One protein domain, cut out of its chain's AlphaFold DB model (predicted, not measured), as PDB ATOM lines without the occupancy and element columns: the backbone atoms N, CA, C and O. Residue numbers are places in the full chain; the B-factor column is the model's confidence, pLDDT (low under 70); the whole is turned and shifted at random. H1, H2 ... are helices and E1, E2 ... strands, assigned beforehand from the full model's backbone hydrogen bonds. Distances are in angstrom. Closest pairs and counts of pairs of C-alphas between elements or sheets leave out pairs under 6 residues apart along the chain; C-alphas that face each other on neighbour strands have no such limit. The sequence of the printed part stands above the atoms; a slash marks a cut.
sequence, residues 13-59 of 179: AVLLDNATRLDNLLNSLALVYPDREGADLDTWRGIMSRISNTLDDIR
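AT A GLANCE: This is residues 13 to 59 of the 179 residues of the protein "Flagellar biosynthesis, cell-distal portion of basal-body rod" of Klebsiella pneumoniae (UniProt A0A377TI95). What shape do these atoms make? Two helices, H1 and H2, follow each other nearly end to end along a long rod and meet only at their ends, in a corner where their lines stand at 39 degrees, and a small hairpin of strands, E1 and E2, packs beside that corner; residues 51 to 59 of H2 stick out. What is it built of? The 47 printed residues hold two named helices and two named strands in the order H1, E1, E2, H2, with the sheet order E1 - E2, antiparallel; the class is mostly helix. The whole is loose, with a radius of gyration of the C-alphas of 12.7 A and spans of 46 by 19 by 12 A.

IN THESE COORDINATES: Where does H1 lie? H1 is residues 13 to 27, 20.8 A long, from C-alpha 13 at (61.949, 77.289, 139.190). What follows? E1 is residues 32 to 34, E2 residues 40 to 42, and H2 residues 44 to 59, 22.5 A long, ending with C-alpha 59 at (85.127, 82.826, 100.236).

HOW THE PARTS SIT: How do the helices stand? H1 and H2 touch only at their ends, with C-alphas 26 and 44 closest at 5.2 A, at a steep tilt of 39 degrees, the same way. In both helices every O i to N i+4 pair is within hydrogen-bond range. How is the hairpin E1 and E2 paired? The strands are antiparallel at 139 degrees, with N 33 and O 41 at 2.8 A. What comes near H1? The closest C-alphas of H1 and E1 are those of Leu 25 and Tyr 33, 6.3 A apart.

THE WHOLE: How large is it? The two C-alphas farthest apart, of Ala 13 and Arg 59, are 45.7 A apart. Are there cuts, long links or doubtful places? The printed part has no cut, its three links are tight, and no printed residue is under 70 in pLDDT.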
ATOM      1  N   ALA A  13      62.336  76.507 140.363       83.94
ATOM      2  CA  ALA A  13      61.949  77.289 139.190       83.94
ATOM      3  C   ALA A  13      63.158  77.603 138.294       83.94
ATOM      4  O   ALA A  13      63.126  77.325 137.102       83.94
ATOM      5  N   VAL A  14      64.272  78.066 138.874       86.50
ATOM      6  CA  VAL A  14      65.500  78.361 138.114       86.50
ATOM      7  C   VAL A  14      66.085  77.105 137.475       86.50
ATOM      8  O   VAL A  14      66.578  77.168 136.352       86.50
ATOM      9  N   LEU A  15      66.034  75.959 138.159       87.88
ATOM     10  CA  LEU A  15      66.522  74.697 137.598       87.88
ATOM     11  C   LEU A  15      65.696  74.259 136.381       87.88
ATOM     12  O   LEU A  15      66.275  73.887 135.360       87.88
ATOM     13  N   LEU A  16      64.365  74.342 136.470       90.06
ATOM     14  CA  LEU A  16      63.468  74.016 135.361       90.06
ATOM     15  C   LEU A  16      63.626  74.996 134.191       90.06
ATOM     16  O   LEU A  16      63.728  74.568 133.040       90.06
ATOM     17  N   ASP A  17      63.703  76.294 134.478       89.19
ATOM     18  CA  ASP A  17      63.875  77.335 133.464       89.19
ATOM     19  C   ASP A  17      65.215  77.192 132.739       89.19
ATOM     20  O   ASP A  17      65.282  77.316 131.516       89.19
ATOM     21  N   ASN A  18      66.288  76.871 133.469       88.94
ATOM     22  CA  ASN A  18      67.597  76.613 132.875       88.94
ATOM     23  C   ASN A  18      67.584  75.365 131.988       88.94
ATOM     24  O   ASN A  18      68.145  75.404 130.896       88.94
ATOM     25  N   ALA A  19      66.932  74.280 132.421       92.19
ATOM     26  CA  ALA A  19      66.801  73.064 131.619       92.19
ATOM     27  C   ALA A  19      65.992  73.319 130.337       92.19
ATOM     28  O   ALA A  19      66.418  72.932 129.251       92.19
ATOM     29  N   THR A  20      64.877  74.045 130.447       93.12
ATOM     30  CA  THR A  20      64.029  74.421 129.307       93.12
ATOM     31  C   THR A  20      64.780  75.327 128.333       93.12
ATOM     32  O   THR A  20      64.718  75.134 127.118       93.12
ATOM     33  N   ARG A  21      65.528  76.312 128.843       93.94
ATOM     34  CA  ARG A  21      66.337  77.199 128.003       93.94
ATOM     35  C   ARG A  21      67.444  76.429 127.292       93.94
ATOM     36  O   ARG A  21      67.644  76.638 126.102       93.94
ATOM     37  N   LEU A  22      68.146  75.539 127.993       95.12
ATOM     38  CA  LEU A  22      69.213  74.734 127.403       95.12
ATOM     39  C   LEU A  22      68.678  73.797 126.309       95.12
ATOM     40  O   LEU A  22      69.301  73.694 125.256       95.12
ATOM     41  N   ASP A  23      67.507  73.190 126.514       96.44
ATOM     42  CA  ASP A  23      66.836  72.395 125.483       96.44
ATOM     43  C   ASP A  23      66.524  73.235 124.234       96.44
ATOM     44  O   ASP A  23      66.877  72.852 123.122       96.44
ATOM     45  N   ASN A  24      65.975  74.439 124.407       97.06
ATOM     46  CA  ASN A  24      65.703  75.331 123.279       97.06
ATOM     47  C   ASN A  24      66.980  75.811 122.573       97.06
ATOM     48  O   ASN A  24      67.023  75.841 121.341       97.06
ATOM     49  N   LEU A  25      68.033  76.157 123.318       97.12
ATOM     50  CA  LEU A  25      69.307  76.595 122.741       97.12
ATOM     51  C   LEU A  25      69.973  75.494 121.912       97.12
ATOM     52  O   LEU A  25      70.594  75.799 120.898       97.12
ATOM     53  N   LEU A  26      69.845  74.228 122.307       96.69
ATOM     54  CA  LEU A  26      70.497  73.118 121.612       96.69
ATOM     55  C   LEU A  26      69.626  72.490 120.518       96.69
ATOM     56  O   LEU A  26      70.142  72.148 119.454       96.69
ATOM     57  N   ASN A  27      68.320  72.349 120.759       95.94
ATOM     58  CA  ASN A  27      67.450  71.487 119.956       95.94
ATOM     59  C   ASN A  27      66.396  72.235 119.129       95.94
ATOM     60  O   ASN A  27      65.816  71.640 118.215       95.94
ATOM     61  N   SER A  28      66.128  73.516 119.403       94.81
ATOM     62  CA  SER A  28      65.077  74.244 118.679       94.81
ATOM     63  C   SER A  28      65.435  74.510 117.208       94.81
ATOM     64  O   SER A  28      66.588  74.410 116.781       94.81
ATOM     65  N   LEU A  29      64.415  74.838 116.405       95.38
ATOM     66  CA  LEU A  29      64.584  75.293 115.019       95.38
ATOM     67  C   LEU A  29      64.868  76.802 114.906       95.38
ATOM     68  O   LEU A  29      65.280  77.258 113.842       95.38
ATOM     69  N   ALA A  30      64.632  77.566 115.976       96.12
ATOM     70  CA  ALA A  30      64.864  79.005 116.003       96.12
ATOM     71  C   ALA A  30      66.365  79.309 115.909       96.12
ATOM     72  O   ALA A  30      67.183  78.496 116.328       96.12
ATOM     73  N   LEU A  31      66.736  80.472 115.368       97.19
ATOM     74  CA  LEU A  31      68.141  80.904 115.320       97.19
ATOM     75  C   LEU A  31      68.590  81.568 116.624       97.19
ATOM     76  O   LEU A  31      69.769  81.528 116.956       97.19
ATOM     77  N   VAL A  32      67.649  82.137 117.373       97.38
ATOM     78  CA  VAL A  32      67.898  82.766 118.667       97.38
ATOM     79  C   VAL A  32      66.869  82.305 119.690       97.38
ATOM     80  O   VAL A  32      65.752  81.925 119.330       97.38
ATOM     81  N   TYR A  33      67.254  82.331 120.960       96.31
ATOM     82  CA  TYR A  33      66.365  82.102 122.091       96.31
ATOM     83  C   TYR A  33      66.754  83.028 123.254       96.31
ATOM     84  O   TYR A  33      67.949  83.166 123.530       96.31
ATOM     85  N   PRO A  34      65.791  83.652 123.954       94.38
ATOM     86  CA  PRO A  34      66.096  84.637 124.982       94.38
ATOM     87  C   PRO A  34      66.768  84.028 126.221       94.38
ATOM     88  O   PRO A  34      66.422  82.937 126.701       94.38
ATOM     89  N   ASP A  35      67.707  84.775 126.789       89.69
ATOM     90  CA  ASP A  35      68.290  84.504 128.094       89.69
ATOM     91  C   ASP A  35      67.300  84.820 129.236       89.69
ATOM     92  O   ASP A  35      66.081  84.852 129.056       89.69
ATOM     93  N   ARG A  36      67.794  84.965 130.469       85.62
ATOM     94  CA  ARG A  36      66.932  85.283 131.618       85.62
ATOM     95  C   ARG A  36      66.520  86.756 131.684       85.62
ATOM     96  O   ARG A  36      65.517  87.059 132.318       85.62
ATOM     97  N   GLU A  37      67.269  87.646 131.051       86.25
ATOM     98  CA  GLU A  37      66.956  89.073 130.928       86.25
ATOM     99  C   GLU A  37      66.194  89.399 129.633       86.25
ATOM    100  O   GLU A  37      65.784  90.539 129.432       86.25
ATOM    101  N   GLY A  38      65.949  88.395 128.784       87.50
ATOM    102  CA  GLY A  38      65.262  88.555 127.508       87.50
ATOM    103  C   GLY A  38      66.189  88.945 126.357       87.50
ATOM    104  O   GLY A  38      65.692  89.284 125.288       87.50
ATOM    105  N   ALA A  39      67.510  88.907 126.553       91.31
ATOM    106  CA  ALA A  39      68.476  89.134 125.487       91.31
ATOM    107  C   ALA A  39      68.612  87.880 124.617       91.31
ATOM    108  O   ALA A  39      68.721  86.765 125.127       91.31
ATOM    109  N   ASP A  40      68.625  88.061 123.301       96.25
ATOM    110  CA  ASP A  40      68.741  86.957 122.354       96.25
ATOM    111  C   ASP A  40      70.115  86.279 122.443       96.25
ATOM    112  O   ASP A  40      71.158  86.911 122.263       96.25
ATOM    113  N   LEU A  41      70.111  84.966 122.678       95.12
ATOM    114  CA  LEU A  41      71.278  84.100 122.541       95.12
ATOM    115  C   LEU A  41      71.144  83.266 121.275       95.12
ATOM    116  O   LEU A  41      70.069  82.741 120.989       95.12
ATOM    117  N   ASP A  42      72.244  83.091 120.546       97.00
ATOM    118  CA  ASP A  42      72.250  82.196 119.392       97.00
ATOM    119  C   ASP A  42      71.992  80.751 119.846       97.00
ATOM    120  O   ASP A  42      72.660  80.222 120.741       97.00
ATOM    121  N   THR A  43      71.041  80.087 119.191       97.75
ATOM    122  CA  THR A  43      70.876  78.636 119.321       97.75
ATOM    123  C   THR A  43      71.987  77.921 118.551       97.75
ATOM    124  O   THR A  43      72.687  78.520 117.730       97.75
ATOM    125  N   TRP A  44      72.111  76.604 118.712       97.12
ATOM    126  CA  TRP A  44      73.012  75.787 117.899       97.12
ATOM    127  C   TRP A  44      72.788  75.998 116.396       97.12
ATOM    128  O   TRP A  44      73.742  76.124 115.630       97.12
ATOM    129  N   ARG A  45      71.528  76.114 115.962       96.38
ATOM    130  CA  ARG A  45      71.201  76.404 114.560       96.38
ATOM    131  C   ARG A  45      71.576  77.820 114.149       96.38
ATOM    132  O   ARG A  45      72.078  77.992 113.041       96.38
ATOM    133  N   GLY A  46      71.374  78.801 115.028       97.62
ATOM    134  CA  GLY A  46      71.834  80.178 114.831       97.62
ATOM    135  C   GLY A  46      73.335  80.252 114.598       97.62
ATOM    136  O   GLY A  46      73.778  80.797 113.587       97.62
ATOM    137  N   ILE A  47      74.108  79.610 115.479       96.69
ATOM    138  CA  ILE A  47      75.567  79.507 115.370       96.69
ATOM    139  C   ILE A  47      75.956  78.870 114.032       96.69
ATOM    140  O   ILE A  47      76.767  79.437 113.302       96.69
ATOM    141  N   MET A  48      75.352  77.735 113.667       96.25
ATOM    142  CA  MET A  48      75.663  77.054 112.405       96.25
ATOM    143  C   MET A  48      75.334  77.902 111.175       96.25
ATOM    144  O   MET A  48      76.131  77.960 110.239       96.25
ATOM    145  N   SER A  49      74.203  78.611 111.186       95.75
ATOM    146  CA  SER A  49      73.835  79.528 110.106       95.75
ATOM    147  C   SER A  49      74.824  80.687 109.988       95.75
ATOM    148  O   SER A  49      75.241  81.021 108.881       95.75
ATOM    149  N   ARG A  50      75.219  81.294 111.112       94.88
ATOM    150  CA  ARG A  50      76.166  82.414 111.135       94.88
ATOM    151  C   ARG A  50      77.541  81.978 110.633       94.88
ATOM    152  O   ARG A  50      78.107  82.658 109.787       94.88
ATOM    153  N   ILE A  51      78.031  80.820 111.087       95.69
ATOM    154  CA  ILE A  51      79.291  80.232 110.611       95.69
ATOM    155  C   ILE A  51      79.234  79.989 109.101       95.69
ATOM    156  O   ILE A  51      80.166  80.374 108.403       95.69
ATOM    157  N   SER A  52      78.151  79.394 108.590       92.56
ATOM    158  CA  SER A  52      77.996  79.159 107.148       92.56
ATOM    159  C   SER A  52      78.079  80.463 106.354       92.56
ATOM    160  O   SER A  52      78.871  80.553 105.421       92.56
ATOM    161  N   ASN A  53      77.338  81.491 106.773       90.62
ATOM    162  CA  ASN A  53      77.343  82.794 106.109       90.62
ATOM    163  C   ASN A  53      78.728  83.455 106.164       90.62
ATOM    164  O   ASN A  53      79.221  83.935 105.150       90.62
ATOM    165  N   THR A  54      79.394  83.438 107.323       91.88
ATOM    166  CA  THR A  54      80.750  83.990 107.458       91.88
ATOM    167  C   THR A  54      81.762  83.244 106.588       91.88
ATOM    168  O   THR A  54      82.654  83.870 106.022       91.88
ATOM    169  N   LEU A  55      81.645  81.921 106.446       85.69
ATOM    170  CA  LEU A  55      82.503  81.159 105.536       85.69
ATOM    171  C   LEU A  55      82.273  81.560 104.078       85.69
ATOM    172  O   LEU A  55      83.244  81.687 103.332       85.69
ATOM    173  N   ASP A  56      81.025  81.785 103.682       82.25
ATOM    174  CA  ASP A  56      80.704  82.260 102.339       82.25
ATOM    175  C   ASP A  56      81.218  83.686 102.110       82.25
ATOM    176  O   ASP A  56      81.830  83.943 101.077       82.25
ATOM    177  N   ASP A  57      81.122  84.578 103.097       80.12
ATOM    178  CA  ASP A  57      81.719  85.916 103.028       80.12
ATOM    179  C   ASP A  57      83.249  85.867 102.921       80.12
ATOM    180  O   ASP A  57      83.841  86.606 102.133       80.12
ATOM    181  N   ILE A  58      83.918  84.986 103.671       78.81
ATOM    182  CA  ILE A  58      85.369  84.776 103.563       78.81
ATOM    183  C   ILE A  58      85.728  84.269 102.158       78.81
ATOM    184  O   ILE A  58      86.683  84.760 101.550       78.81
ATOM    185  N   ARG A  59      84.951  83.327 101.609       74.06
ATOM    186  CA  ARG A  59      85.127  82.826 100.236       74.06
ATOM    187  C   ARG A  59      84.874  83.901  99.184       74.06
ATOM    188  O   ARG A  59      85.576  83.928  98.184       74.06
TER     189      ARG A  59